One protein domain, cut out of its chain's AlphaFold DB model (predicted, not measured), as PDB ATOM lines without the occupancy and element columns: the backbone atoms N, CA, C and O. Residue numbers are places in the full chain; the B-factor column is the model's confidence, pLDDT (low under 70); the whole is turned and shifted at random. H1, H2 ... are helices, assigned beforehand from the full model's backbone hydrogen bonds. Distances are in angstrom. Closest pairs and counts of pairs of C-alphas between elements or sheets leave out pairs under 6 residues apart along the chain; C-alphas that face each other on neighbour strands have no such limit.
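This is residues 45 to 63 and 75 to 164 of the 165 residues of the protein "Histidine phosphatase family protein" of Bacillus sp. HMF5848 (UniProt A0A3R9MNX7). Three helices run the same general way, with H3 between H1 and H4, while short H2 and the unnamed stretches of residues 87 to 95 and 153 to 164 make a loop-built end beyond them. The 109 printed residues include four named helices, H1 to H4 in chain order, and no named strand; the class is all helix, with 50 residues in named elements, under half. The whole is compact, with radius of gyration of the C-alphas 14.3 A, yet elongated, 44 by 25 by 25 A.

H3, residues 100 to 116, touches H4, residues 128 to 141; their closest C-alphas, of Ala 110 and Ile 137, are 4.5 A apart. They run the same way at a steep tilt of 38 degrees, only just past shallow. H3 touches H1, residues 46 to 60, closest at the C-alphas of Ala 51 and Leu 109, 5.9 A, the same way at a shallow tilt of 16 degrees. H1 and H4 are apart. H2, residues 83 to 86, touches no helix. Every O i to N i+4 pair is within hydrogen-bond range in H1, H3 and H4; H2 is too short for one.

H3 is 24.7 A long, H1 20.5 A, H4 19.8 A and H2 5.3 A. H1 begins at C-alpha 46 (191.999, 212.771, 281.240); H4 ends at C-alpha 141 (211.866, 207.053, 276.236).

The C-alphas farthest apart, of Gln 62 and Leu 158, are 45.3 A apart. Residues 64 to 74 are not printed; C-alphas 63 and 75 are 14.3 A apart across the cut. The links H2 to H3 and H3 to H4 are long. Residues 45 to 63 have pLDDT under 70.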
ATOM      1  N   ASP A  45     188.652 209.680 280.867       54.47
ATOM      2  CA  ASP A  45     190.089 209.486 280.922       54.47
ATOM      3  C   ASP A  45     190.815 210.756 280.472       54.47
ATOM      4  O   ASP A  45     190.973 211.049 279.283       54.47
ATOM      5  N   GLU A  46     191.255 211.532 281.452       56.62
ATOM      6  CA  GLU A  46     191.999 212.771 281.240       56.62
ATOM      7  C   GLU A  46     193.353 212.555 280.534       56.62
ATOM      8  O   GLU A  46     193.866 213.478 279.898       56.62
ATOM      9  N   ILE A  47     193.922 211.341 280.558       53.78
ATOM     10  CA  ILE A  47     195.092 211.008 279.735       53.78
ATOM     11  C   ILE A  47     194.692 210.632 278.314       53.78
ATOM     12  O   ILE A  47     195.426 210.971 277.387       53.78
ATOM     13  N   ALA A  48     193.544 210.001 278.084       54.81
ATOM     14  CA  ALA A  48     193.055 209.823 276.720       54.81
ATOM     15  C   ALA A  48     192.834 211.179 276.035       54.81
ATOM     16  O   ALA A  48     193.149 211.317 274.856       54.81
ATOM     17  N   LEU A  49     192.417 212.197 276.794       59.00
ATOM     18  CA  LEU A  49     192.419 213.597 276.366       59.00
ATOM     19  C   LEU A  49     193.829 214.105 276.031       59.00
ATOM     20  O   LEU A  49     194.003 214.677 274.959       59.00
ATOM     21  N   ASN A  50     194.848 213.852 276.860       60.19
ATOM     22  CA  ASN A  50     196.241 214.206 276.531       60.19
ATOM     23  C   ASN A  50     196.724 213.502 275.254       60.19
ATOM     24  O   ASN A  50     197.290 214.128 274.363       60.19
ATOM     25  N   ALA A  51     196.466 212.202 275.132       55.62
ATOM     26  CA  ALA A  51     196.870 211.384 273.999       55.62
ATOM     27  C   ALA A  51     196.116 211.757 272.712       55.62
ATOM     28  O   ALA A  51     196.670 211.614 271.620       55.62
ATOM     29  N   ALA A  52     194.873 212.222 272.836       59.41
ATOM     30  CA  ALA A  52     194.084 212.794 271.755       59.41
ATOM     31  C   ALA A  52     194.565 214.202 271.384       59.41
ATOM     32  O   ALA A  52     194.665 214.507 270.204       59.41
ATOM     33  N   CYS A  53     194.934 215.038 272.358       62.09
ATOM     34  CA  CYS A  53     195.532 216.349 272.102       62.09
ATOM     35  C   CYS A  53     196.873 216.209 271.376       62.09
ATOM     36  O   CYS A  53     197.119 216.940 270.425       62.09
ATOM     37  N   VAL A  54     197.708 215.239 271.766       61.94
ATOM     38  CA  VAL A  54     198.958 214.914 271.065       61.94
ATOM     39  C   VAL A  54     198.677 214.413 269.647       61.94
ATOM     40  O   VAL A  54     199.285 214.900 268.703       61.94
ATOM     41  N   ASP A  55     197.735 213.485 269.464       57.41
ATOM     42  CA  ASP A  55     197.366 212.975 268.134       57.41
ATOM     43  C   ASP A  55     196.800 214.083 267.225       57.41
ATOM     44  O   ASP A  55     197.187 214.188 266.063       57.41
ATOM     45  N   LEU A  56     195.960 214.976 267.755       58.62
ATOM     46  CA  LEU A  56     195.454 216.140 267.023       58.62
ATOM     47  C   LEU A  56     196.550 217.170 266.719       58.62
ATOM     48  O   LEU A  56     196.573 217.705 265.611       58.62
ATOM     49  N   LEU A  57     197.468 217.425 267.657       59.31
ATOM     50  CA  LEU A  57     198.633 218.288 267.439       59.31
ATOM     51  C   LEU A  57     199.503 217.740 266.303       59.31
ATOM     52  O   LEU A  57     199.889 218.494 265.419       59.31
ATOM     53  N   LEU A  58     199.756 216.430 266.283       57.41
ATOM     54  CA  LEU A  58     200.548 215.777 265.237       57.41
ATOM     55  C   LEU A  58     199.846 215.772 263.872       57.41
ATOM     56  O   LEU A  58     200.510 215.867 262.843       57.41
ATOM     57  N   ARG A  59     198.513 215.644 263.846       54.78
ATOM     58  CA  ARG A  59     197.727 215.578 262.601       54.78
ATOM     59  C   ARG A  59     197.431 216.942 261.985       54.78
ATOM     60  O   ARG A  59     197.359 217.045 260.763       54.78
ATOM     61  N   PHE A  60     197.205 217.962 262.811       50.69
ATOM     62  CA  PHE A  60     196.647 219.248 262.371       50.69
ATOM     63  C   PHE A  60     197.399 220.466 262.878       50.69
ATOM     64  O   PHE A  60     197.174 221.568 262.371       50.69
ATOM     65  N   GLY A  61     198.324 220.289 263.820       48.38
ATOM     66  CA  GLY A  61     199.418 221.227 263.951       48.38
ATOM     67  C   GLY A  61     200.184 221.188 262.639       48.38
ATOM     68  O   GLY A  61     201.098 220.389 262.470       48.38
ATOM     69  N   GLN A  62     199.827 222.070 261.695       43.03
ATOM     70  CA  GLN A  62     200.845 222.629 260.811       43.03
ATOM     71  C   GLN A  62     202.014 222.919 261.743       43.03
ATOM     72  O   GLN A  62     201.754 223.604 262.744       43.03
ATOM     73  N   PRO A  63     203.209 222.337 261.520       40.03
ATOM     74  CA  PRO A  63     204.326 222.590 262.402       40.03
ATOM     75  C   PRO A  63     204.348 224.101 262.553       40.03
ATOM     76  O   PRO A  63     204.423 224.822 261.550       40.03
ATOM     77  N   ILE A  75     206.174 220.048 276.208       83.50
ATOM     78  CA  ILE A  75     204.980 219.200 276.230       83.50
ATOM     79  C   ILE A  75     204.519 219.087 277.683       83.50
ATOM     80  O   ILE A  75     205.246 218.576 278.534       83.50
ATOM     81  N   LEU A  76     203.313 219.575 277.970       84.56
ATOM     82  CA  LEU A  76     202.706 219.479 279.295       84.56
ATOM     83  C   LEU A  76     201.822 218.237 279.366       84.56
ATOM     84  O   LEU A  76     200.924 218.056 278.547       84.56
ATOM     85  N   ILE A  77     202.085 217.390 280.356       87.00
ATOM     86  CA  ILE A  77     201.387 216.123 280.561       87.00
ATOM     87  C   ILE A  77     200.782 216.140 281.957       87.00
ATOM     88  O   ILE A  77     201.479 216.382 282.943       87.00
ATOM     89  N   ARG A  78     199.483 215.852 282.050       88.25
ATOM     90  CA  ARG A  78     198.850 215.549 283.336       88.25
ATOM     91  C   ARG A  78     199.122 214.091 283.705       88.25
ATOM     92  O   ARG A  78     199.185 213.234 282.827       88.25
ATOM     93  N   HIS A  79     199.271 213.829 285.001       90.75
ATOM     94  CA  HIS A  79     199.408 212.475 285.536       90.75
ATOM     95  C   HIS A  79     198.218 211.578 285.166       90.75
ATOM     96  O   HIS A  79     197.129 212.070 284.870       90.75
ATOM     97  N   GLY A  80     198.422 210.263 285.245       88.44
ATOM     98  CA  GLY A  80     197.347 209.289 285.074       88.44
ATOM     99  C   GLY A  80     196.324 209.338 286.196       88.44
ATOM    100  O   GLY A  80     196.531 209.977 287.236       88.44
ATOM    101  N   GLN A  81     195.220 208.627 285.986       91.38
ATOM    102  CA  GLN A  81     194.202 208.426 287.005       91.38
ATOM    103  C   GLN A  81     194.839 207.864 288.281       91.38
ATOM    104  O   GLN A  81     195.631 206.922 288.250       91.38
ATOM    105  N   HIS A  82     194.446 208.409 289.426       92.88
ATOM    106  CA  HIS A  82     194.958 208.008 290.733       92.88
ATOM    107  C   HIS A  82     193.831 207.643 291.700       92.88
ATOM    108  O   HIS A  82     192.653 207.917 291.471       92.88
ATOM    109  N   THR A  83     194.193 207.012 292.815       93.12
ATOM    110  CA  THR A  83     193.234 206.480 293.796       93.12
ATOM    111  C   THR A  83     192.318 207.555 294.385       93.12
ATOM    112  O   THR A  83     191.121 207.327 294.522       93.12
ATOM    113  N   GLY A  84     192.842 208.758 294.637       86.94
ATOM    114  CA  GLY A  84     192.044 209.879 295.149       86.94
ATOM    115  C   GLY A  84     190.878 210.306 294.249       86.94
ATOM    116  O   GLY A  84     189.872 210.785 294.760       86.94
ATOM    117  N   GLU A  85     190.975 210.105 292.933       83.62
ATOM    118  CA  GLU A  85     189.886 210.415 292.002       83.62
ATOM    119  C   GLU A  85     188.735 209.415 292.161       83.62
ATOM    120  O   GLU A  85     187.581 209.822 292.301       83.62
ATOM    121  N   LYS A  86     189.058 208.115 292.254       80.19
ATOM    122  CA  LYS A  86     188.078 207.043 292.508       80.19
ATOM    123  C   LYS A  86     187.318 207.257 293.816       80.19
ATOM    124  O   LYS A  86     186.120 207.001 293.881       80.19
ATOM    125  N   ASP A  87     188.009 207.775 294.823       84.50
ATOM    126  CA  ASP A  87     187.452 208.040 296.149       84.50
ATOM    127  C   ASP A  87     186.810 209.437 296.270       84.50
ATOM    128  O   ASP A  87     186.452 209.863 297.374       84.50
ATOM    129  N   ASN A  88     186.689 210.166 295.153       86.81
ATOM    130  CA  ASN A  88     186.159 211.525 295.072       86.81
ATOM    131  C   ASN A  88     186.797 212.477 296.104       86.81
ATOM    132  O   ASN A  88     186.109 213.206 296.823       86.81
ATOM    133  N   ARG A  89     188.129 212.444 296.227       88.56
ATOM    134  CA  ARG A  89     188.904 213.238 297.192       88.56
ATOM    135  C   ARG A  89     189.441 214.523 296.581       88.56
ATOM    136  O   ARG A  89     189.759 214.590 295.397       88.56
ATOM    137  N   ILE A  90     189.583 215.549 297.413       87.75
ATOM    138  CA  ILE A  90     190.357 216.749 297.098       87.75
ATOM    139  C   ILE A  90     191.829 216.346 297.041       87.75
ATOM    140  O   ILE A  90     192.378 215.824 298.007       87.75
ATOM    141  N   GLU A  91     192.467 216.580 295.901       86.94
ATOM    142  CA  GLU A  91     193.821 216.101 295.639       86.94
ATOM    143  C   GLU A  91     194.880 216.983 296.291       86.94
ATOM    144  O   GLU A  91     195.475 216.619 297.302       86.94
ATOM    145  N   GLY A  92     195.132 218.151 295.696       89.19
ATOM    146  CA  GLY A  92     196.278 218.986 296.028       89.19
ATOM    147  C   GLY A  92     197.571 218.176 296.140       89.19
ATOM    148  O   GLY A  92     197.953 217.450 295.216       89.19
ATOM    149  N   TRP A  93     198.226 218.303 297.288       94.00
ATOM    150  CA  TRP A  93     199.474 217.651 297.671       94.00
ATOM    151  C   TRP A  93     199.265 216.321 298.403       94.00
ATOM    152  O   TRP A  93     200.223 215.756 298.925       94.00
ATOM    153  N   ALA A  94     198.035 215.801 298.462       90.31
ATOM    154  CA  ALA A  94     197.796 214.480 299.023       90.31
ATOM    155  C   ALA A  94     198.504 213.394 298.199       90.31
ATOM    156  O   ALA A  94     198.582 213.449 296.964       90.31
ATOM    157  N   TYR A  95     198.997 212.383 298.911       89.62
ATOM    158  CA  TYR A  95     199.666 211.230 298.328       89.62
ATOM    159  C   TYR A  95     198.628 210.248 297.788       89.62
ATOM    160  O   TYR A  95     198.007 209.498 298.538       89.62
ATOM    161  N   PHE A  96     198.453 210.261 296.471       93.44
ATOM    162  CA  PHE A  96     197.649 209.285 295.750       93.44
ATOM    163  C   PHE A  96     198.520 208.599 294.707       93.44
ATOM    164  O   PHE A  96     199.194 209.278 293.931       93.44
ATOM    165  N   ASN A  97     198.490 207.268 294.712       95.88
ATOM    166  CA  ASN A  97     199.143 206.448 293.699       95.88
ATOM    167  C   ASN A  97     198.260 206.371 292.454       95.88
ATOM    168  O   ASN A  97     197.032 206.486 292.551       95.88
ATOM    169  N   LEU A  98     198.866 206.104 291.305       95.88
ATOM    170  CA  LEU A  98     198.156 205.723 290.098       95.88
ATOM    171  C   LEU A  98     197.328 204.462 290.340       95.88
ATOM    172  O   LEU A  98     197.742 203.519 291.020       95.88
ATOM    173  N   THR A  99     196.141 204.443 289.746       94.50
ATOM    174  CA  THR A  99     195.355 203.216 289.613       94.50
ATOM    175  C   THR A  99     195.986 202.334 288.534       94.50
ATOM    176  O   THR A  99     196.804 202.806 287.746       94.50
ATOM    177  N   ASP A 100     195.589 201.063 288.441       94.31
ATOM    178  CA  ASP A 100     196.054 200.202 287.339       94.31
ATOM    179  C   ASP A 100     195.693 200.805 285.971       94.31
ATOM    180  O   ASP A 100     196.539 200.890 285.085       94.31
ATOM    181  N   HIS A 101     194.492 201.378 285.861       89.25
ATOM    182  CA  HIS A 101     194.070 202.147 284.691       89.25
ATOM    183  C   HIS A 101     194.964 203.376 284.440       89.25
ATOM    184  O   HIS A 101     195.369 203.633 283.311       89.25
ATOM    185  N   GLY A 102     195.349 204.111 285.488       91.38
ATOM    186  CA  GLY A 102     196.290 205.232 285.383       91.38
ATOM    187  C   GLY A 102     197.685 204.832 284.897       91.38
ATOM    188  O   GLY A 102     198.351 205.603 284.205       91.38
ATOM    189  N   LYS A 103     198.130 203.614 285.216       95.50
ATOM    190  CA  LYS A 103     199.395 203.064 284.712       95.50
ATOM    191  C   LYS A 103     199.292 202.680 283.237       95.50
ATOM    192  O   LYS A 103     200.199 202.994 282.469       95.50
ATOM    193  N   GLU A 104     198.185 202.060 282.825       90.38
ATOM    194  CA  GLU A 104     197.907 201.748 281.413       90.38
ATOM    195  C   GLU A 104     197.865 203.021 280.557       90.38
ATOM    196  O   GLU A 104     198.508 203.097 279.508       90.38
ATOM    197  N   GLN A 105     197.186 204.057 281.050       86.75
ATOM    198  CA  GLN A 105     197.168 205.395 280.466       86.75
ATOM    199  C   GLN A 105     198.581 205.947 280.230       86.75
ATOM    200  O   GLN A 105     198.921 206.352 279.113       86.75
ATOM    201  N   ALA A 106     199.417 205.946 281.273       92.19
ATOM    202  CA  ALA A 106     200.789 206.431 281.190       92.19
ATOM    203  C   ALA A 106     201.614 205.632 280.167       92.19
ATOM    204  O   ALA A 106     202.359 206.225 279.389       92.19
ATOM    205  N   ALA A 107     201.431 204.309 280.102       91.88
ATOM    206  CA  ALA A 107     202.123 203.447 279.145       91.88
ATOM    207  C   ALA A 107     201.723 203.741 277.686       91.88
ATOM    208  O   ALA A 107     202.588 203.843 276.813       91.88
ATOM    209  N   ILE A 108     200.429 203.940 277.410       86.75
ATOM    210  CA  ILE A 108     199.942 204.312 276.070       86.75
ATOM    211  C   ILE A 108     200.525 205.664 275.643       86.75
ATOM    212  O   ILE A 108     200.973 205.822 274.504       86.75
ATOM    213  N   LEU A 109     200.536 206.644 276.552       85.94
ATOM    214  CA  LEU A 109     201.115 207.957 276.284       85.94
ATOM    215  C   LEU A 109     202.621 207.864 276.016       85.94
ATOM    216  O   LEU A 109     203.108 208.466 275.060       85.94
ATOM    217  N   ALA A 110     203.345 207.075 276.809       91.50
ATOM    218  CA  ALA A 110     204.780 206.862 276.664       91.50
ATOM    219  C   ALA A 110     205.153 206.338 275.266       91.50
ATOM    220  O   ALA A 110     206.034 206.892 274.606       91.50
ATOM    221  N   GLN A 111     204.414 205.337 274.772       87.94
ATOM    222  CA  GLN A 111     204.600 204.789 273.424       87.94
ATOM    223  C   GLN A 111     204.369 205.840 272.333       87.94
ATOM    224  O   GLN A 111     205.147 205.940 271.383       87.94
ATOM    225  N   LYS A 112     203.322 206.664 272.468       83.69
ATOM    226  CA  LYS A 112     203.065 207.759 271.520       83.69
ATOM    227  C   LYS A 112     204.200 208.781 271.527       83.69
ATOM    228  O   LYS A 112     204.695 209.142 270.465       83.69
ATOM    229  N   LEU A 113     204.653 209.208 272.706       86.62
ATOM    230  CA  LEU A 113     205.733 210.188 272.835       86.62
ATOM    231  C   LEU A 113     207.030 209.696 272.192       86.62
ATOM    232  O   LEU A 113     207.629 210.434 271.414       86.62
ATOM    233  N   LYS A 114     207.413 208.442 272.455       90.69
ATOM    234  CA  LYS A 114     208.605 207.811 271.873       90.69
ATOM    235  C   LYS A 114     208.590 207.818 270.346       90.69
ATOM    236  O   LYS A 114     209.618 208.061 269.720       90.69
ATOM    237  N   ASN A 115     207.432 207.540 269.753       83.88
ATOM    238  CA  ASN A 115     207.295 207.409 268.303       83.88
ATOM    239  C   ASN A 115     207.150 208.757 267.588       83.88
ATOM    240  O   ASN A 115     207.422 208.845 266.394       83.88
ATOM    241  N   SER A 116     206.700 209.793 268.296       82.88
ATOM    242  CA  SER A 116     206.360 211.081 267.691       82.88
ATOM    243  C   SER A 116     207.376 212.185 267.960       82.88
ATOM    244  O   SER A 116     207.468 213.118 267.167       82.88
ATOM    245  N   PHE A 117     208.151 212.094 269.044       84.50
ATOM    246  CA  PHE A 117     209.033 213.176 269.468       84.50
ATOM    247  C   PHE A 117     210.401 212.664 269.903       84.50
ATOM    248  O   PHE A 117     210.539 211.637 270.563       84.50
ATOM    249  N   LYS A 118     211.432 213.464 269.617       87.75
ATOM    250  CA  LYS A 118     212.736 213.319 270.259       87.75
ATOM    251  C   LYS A 118     212.741 214.124 271.557       87.75
ATOM    252  O   LYS A 118     213.002 215.326 271.546       87.75
ATOM    253  N   ILE A 119     212.438 213.461 272.668       92.25
ATOM    254  CA  ILE A 119     212.423 214.088 273.992       92.25
ATOM    255  C   ILE A 119     213.855 214.189 274.528       92.25
ATOM    256  O   ILE A 119     214.598 213.212 274.520       92.25
ATOM    257  N   HIS A 120     214.246 215.384 274.977       94.50
ATOM    258  CA  HIS A 120     215.603 215.664 275.470       94.50
ATOM    259  C   HIS A 120     215.684 215.759 276.998       94.50
ATOM    260  O   HIS A 120     216.757 215.583 277.567       94.50
ATOM    261  N   ALA A 121     214.568 216.062 277.658       94.62
ATOM    262  CA  ALA A 121     214.482 216.191 279.103       94.62
ATOM    263  C   ALA A 121     213.069 215.834 279.575       94.62
ATOM    264  O   ALA A 121     212.096 216.053 278.852       94.62
ATOM    265  N   LEU A 122     212.976 215.310 280.795       96.69
ATOM    266  CA  LEU A 122     211.724 214.962 281.451       96.69
ATOM    267  C   LEU A 122     211.721 215.564 282.856       96.69
ATOM    268  O   LEU A 122     212.689 215.414 283.600       96.69
ATOM    269  N   TYR A 123     210.627 216.229 283.213       96.31
ATOM    270  CA  TYR A 123     210.444 216.863 284.515       96.31
ATOM    271  C   TYR A 123     209.119 216.421 285.118       96.31
ATOM    272  O   TYR A 123     208.156 216.176 284.391       96.31
ATOM    273  N   SER A 124     209.061 216.332 286.444       96.00
ATOM    274  CA  SER A 124     207.830 216.006 287.161       96.00
ATOM    275  C   SER A 124     207.770 216.730 288.496       96.00
ATOM    276  O   SER A 124     208.792 217.131 289.042       96.00
ATOM    277  N   SER A 125     206.569 216.894 289.041       94.19
ATOM    278  CA  SER A 125     206.425 217.291 290.441       94.19
ATOM    279  C   SER A 125     206.768 216.123 291.371       94.19
ATOM    280  O   SER A 125     206.636 214.966 290.977       94.19
ATOM    281  N   SER A 126     207.075 216.405 292.635       94.00
ATOM    282  CA  SER A 126     207.309 215.375 293.660       94.00
ATOM    283  C   SER A 126     206.047 214.619 294.121       94.00
ATOM    284  O   SER A 126     206.129 213.735 294.973       94.00
ATOM    285  N   LEU A 127     204.856 214.930 293.584       94.62
ATOM    286  CA  LEU A 127     203.618 214.218 293.934       94.62
ATOM    287  C   LEU A 127     203.625 212.808 293.343       94.62
ATOM    288  O   LEU A 127     203.860 212.647 292.146       94.62
ATOM    289  N   THR A 128     203.265 211.801 294.147       95.56
ATOM    290  CA  THR A 128     203.384 210.379 293.777       95.56
ATOM    291  C   THR A 128     202.771 210.045 292.420       95.56
ATOM    292  O   THR A 128     203.468 209.525 291.559       95.56
ATOM    293  N   ARG A 129     201.518 210.441 292.166       95.25
ATOM    294  CA  ARG A 129     200.850 210.251 290.865       95.25
ATOM    295  C   ARG A 129     201.621 210.818 289.666       95.25
ATOM    296  O   ARG A 129     201.659 210.202 288.601       95.25
ATOM    297  N   ALA A 130     202.230 211.995 289.820       95.31
ATOM    298  CA  ALA A 130     203.008 212.635 288.762       95.31
ATOM    299  C   ALA A 130     204.357 211.939 288.576       95.31
ATOM    300  O   ALA A 130     204.791 211.740 287.442       95.31
ATOM    301  N   LYS A 131     204.990 211.528 289.677       96.31
ATOM    302  CA  LYS A 131     206.223 210.749 289.656       96.31
ATOM    303  C   LYS A 131     206.024 209.398 288.976       96.31
ATOM    304  O   LYS A 131     206.701 209.128 287.999       96.31
ATOM    305  N   GLU A 132     205.033 208.613 289.390       97.88
ATOM    306  CA  GLU A 132     204.740 207.308 288.783       97.88
ATOM    307  C   GLU A 132     204.424 207.428 287.285       97.88
ATOM    308  O   GLU A 132     204.878 206.610 286.487       97.88
ATOM    309  N   THR A 133     203.696 208.475 286.875       97.06
ATOM    310  CA  THR A 133     203.445 208.739 285.446       97.06
ATOM    311  C   THR A 133     204.752 209.032 284.707       97.06
ATOM    312  O   THR A 133     204.990 208.496 283.625       97.06
ATOM    313  N   ALA A 134     205.607 209.879 285.286       97.31
ATOM    314  CA  ALA A 134     206.883 210.250 284.694       97.31
ATOM    315  C   ALA A 134     207.871 209.076 284.657       97.31
ATOM    316  O   ALA A 134     208.589 208.946 283.676       97.31
ATOM    317  N   ASP A 135     207.865 208.190 285.651       98.12
ATOM    318  CA  ASP A 135     208.705 206.991 285.684       98.12
ATOM    319  C   ASP A 135     208.321 206.021 284.557       98.12
ATOM    320  O   ASP A 135     209.188 205.519 283.842       98.12
ATOM    321  N   ILE A 136     207.016 205.811 284.335       98.25
ATOM    322  CA  ILE A 136     206.511 204.973 283.235       98.25
ATOM    323  C   ILE A 136     206.908 205.562 281.875       98.25
ATOM    324  O   ILE A 136     207.395 204.843 281.004       98.25
ATOM    325  N   ILE A 137     206.733 206.875 281.695       97.00
ATOM    326  CA  ILE A 137     207.129 207.564 280.458       97.00
ATOM    327  C   ILE A 137     208.644 207.495 280.262       97.00
ATOM    328  O   ILE A 137     209.115 207.149 279.179       97.00
ATOM    329  N   GLY A 138     209.393 207.805 281.315       97.62
ATOM    330  CA  GLY A 138     210.845 207.851 281.343       97.62
ATOM    331  C   GLY A 138     211.484 206.520 280.975       97.62
ATOM    332  O   GLY A 138     212.385 206.486 280.136       97.62
ATOM    333  N   HIS A 139     210.954 205.417 281.509       97.75
ATOM    334  CA  HIS A 139     211.383 204.066 281.155       97.75
ATOM    335  C   HIS A 139     211.285 203.804 279.643       97.75
ATOM    336  O   HIS A 139     212.196 203.236 279.045       97.75
ATOM    337  N   GLU A 140     210.202 204.247 279.004       96.62
ATOM    338  CA  GLU A 140     209.954 203.982 277.586       96.62
ATOM    339  C   GLU A 140     210.814 204.840 276.646       96.62
ATOM    340  O   GLU A 140     211.252 204.366 275.592       96.62
ATOM    341  N   ILE A 141     211.068 206.097 277.026       95.44
ATOM    342  CA  ILE A 141     211.866 207.053 276.236       95.44
ATOM    343  C   ILE A 141     213.355 207.069 276.620       95.44
ATOM    344  O   ILE A 141     214.141 207.758 275.972       95.44
ATOM    345  N   GLY A 142     213.752 206.319 277.652       96.88
ATOM    346  CA  GLY A 142     215.134 206.216 278.123       96.88
ATOM    347  C   GLY A 142     215.632 207.434 278.911       96.88
ATOM    348  O   GLY A 142     216.813 207.767 278.829       96.88
ATOM    349  N   LEU A 143     214.752 208.112 279.653       97.44
ATOM    350  CA  LEU A 143     215.081 209.284 280.474       97.44
ATOM    351  C   LEU A 143     214.607 209.101 281.916       97.44
ATOM    352  O   LEU A 143     213.538 208.556 282.156       97.44
ATOM    353  N   ASN A 144     215.357 209.640 282.874       97.25
ATOM    354  CA  ASN A 144     214.880 209.782 284.251       97.25
ATOM    355  C   ASN A 144     214.276 211.173 284.440       97.25
ATOM    356  O   ASN A 144     214.852 212.169 283.994       97.25
ATOM    357  N   ALA A 145     213.128 211.248 285.112       97.12
ATOM    358  CA  ALA A 145     212.496 212.522 285.412       97.12
ATOM    359  C   ALA A 145     213.299 213.301 286.463       97.12
ATOM    360  O   ALA A 145     213.693 212.755 287.492       97.12
ATOM    361  N   THR A 146     213.513 214.594 286.222       97.69
ATOM    362  CA  THR A 146     214.015 215.518 287.246       97.69
ATOM    363  C   THR A 146     212.835 216.072 288.039       97.69
ATOM    364  O   THR A 146     211.922 216.671 287.467       97.69
ATOM    365  N   GLU A 147     212.842 215.866 289.354       95.75
ATOM    366  CA  GLU A 147     211.786 216.363 290.236       95.75
ATOM    367  C   GLU A 147     211.923 217.876 290.467       95.75
ATOM    368  O   GLU A 147     213.001 218.375 290.793       95.75
ATOM    369  N   ILE A 148     210.820 218.609 290.300       93.06
ATOM    370  CA  ILE A 148     210.714 220.048 290.550       93.06
ATOM    371  C   ILE A 148     209.457 220.307 291.381       93.06
ATOM    372  O   ILE A 148     208.326 220.194 290.905       93.06
ATOM    373  N   ASP A 149     209.658 220.700 292.633       89.56
ATOM    374  CA  ASP A 149     208.588 220.952 293.606       89.56
ATOM    375  C   ASP A 149     207.635 222.093 293.213       89.56
ATOM    376  O   ASP A 149     206.470 222.088 293.625       89.56
ATOM    377  N   ASP A 150     208.100 223.037 292.397       88.94
ATOM    378  CA  ASP A 150     207.297 224.153 291.883       88.94
ATOM    379  C   ASP A 150     206.281 223.712 290.814       88.94
ATOM    380  O   ASP A 150     205.378 224.469 290.468       88.94
ATOM    381  N   LEU A 151     206.381 222.470 290.319       86.56
ATOM    382  CA  LEU A 151     205.405 221.873 289.397       86.56
ATOM    383  C   LEU A 151     204.220 221.215 290.118       86.56
ATOM    384  O   LEU A 151     203.352 220.626 289.469       86.56
ATOM    385  N   ARG A 152     204.179 221.243 291.456       90.44
ATOM    386  CA  ARG A 152     203.079 220.642 292.216       90.44
ATOM    387  C   ARG A 152     201.755 221.350 291.936       90.44
ATOM    388  O   ARG A 152     201.695 222.553 291.701       90.44
ATOM    389  N   ALA A 153     200.670 220.584 292.039       86.19
ATOM    390  CA  ALA A 153     199.314 221.120 292.003       86.19
ATOM    391  C   ALA A 153     199.073 222.143 293.131       86.19
ATOM    392  O   ALA A 153     199.869 222.281 294.060       86.19
ATOM    393  N   MET A 154     197.936 222.836 293.087       88.62
ATOM    394  CA  MET A 154     197.542 223.770 294.142       88.62
ATOM    395  C   MET A 154     197.506 223.083 295.516       88.62
ATOM    396  O   MET A 154     196.953 221.994 295.664       88.62
ATOM    397  N   ASN A 155     198.083 223.729 296.530       90.62
ATOM    398  CA  ASN A 155     198.022 223.251 297.906       90.62
ATOM    399  C   ASN A 155     196.686 223.672 298.535       90.62
ATOM    400  O   ASN A 155     196.464 224.856 298.782       90.62
ATOM    401  N   TYR A 156     195.807 222.709 298.814       89.25
ATOM    402  CA  TYR A 156     194.510 222.966 299.461       89.25
ATOM    403  C   TYR A 156     194.564 222.889 300.999       89.25
ATOM    404  O   TYR A 156     193.529 222.827 301.663       89.25
ATOM    405  N   GLY A 157     195.762 222.861 301.588       92.69
ATOM    406  CA  GLY A 157     195.964 222.820 303.034       92.69
ATOM    407  C   GLY A 157     195.254 221.635 303.691       92.69
ATOM    408  O   GLY A 157     195.400 220.489 303.265       92.69
ATOM    409  N   LEU A 158     194.461 221.918 304.723       91.94
ATOM    410  CA  LEU A 158     193.731 220.906 305.495       91.94
ATOM    411  C   LEU A 158     192.612 220.208 304.711       91.94
ATOM    412  O   LEU A 158     192.131 219.166 305.145       91.94
ATOM    413  N   ALA A 159     192.187 220.760 303.572       90.06
ATOM    414  CA  ALA A 159     191.134 220.149 302.767       90.06
ATOM    415  C   ALA A 159     191.633 218.950 301.939       90.06
ATOM    416  O   ALA A 159     190.831 218.157 301.450       90.06
ATOM    417  N   GLN A 160     192.948 218.800 301.778       90.94
ATOM    418  CA  GLN A 160     193.560 217.742 300.970       90.94
ATOM    419  C   GLN A 160     193.262 216.366 301.574       90.94
ATOM    420  O   GLN A 160     193.425 216.153 302.772       90.94
ATOM    421  N   GLY A 161     192.809 215.424 300.747       88.75
ATOM    422  CA  GLY A 161     192.386 214.089 301.169       88.75
ATOM    423  C   GLY A 161     190.947 213.997 301.696       88.75
ATOM    424  O   GLY A 161     190.445 212.887 301.901       88.75
ATOM    425  N   LEU A 162     190.239 215.117 301.880       91.00
ATOM    426  CA  LEU A 162     188.815 215.092 302.227       91.00
ATOM    427  C   LEU A 162     187.962 214.742 301.008       91.00
ATOM    428  O   LEU A 162     188.339 215.015 299.870       91.00
ATOM    429  N   THR A 163     186.808 214.122 301.236       89.94
ATOM    430  CA  THR A 163     185.824 213.863 300.181       89.94
ATOM    431  C   THR A 163     185.225 215.176 299.684       89.94
ATOM    432  O   THR A 163     184.836 216.025 300.487       89.94
ATOM    433  N   LYS A 164     185.113 215.324 298.364       83.19
ATOM    434  CA  LYS A 164     184.356 216.396 297.714       83.19
ATOM    435  C   LYS A 164     182.875 216.166 298.061       83.19
ATOM    436  O   LYS A 164     182.325 215.121 297.713       83.19
TER     437      LYS A 164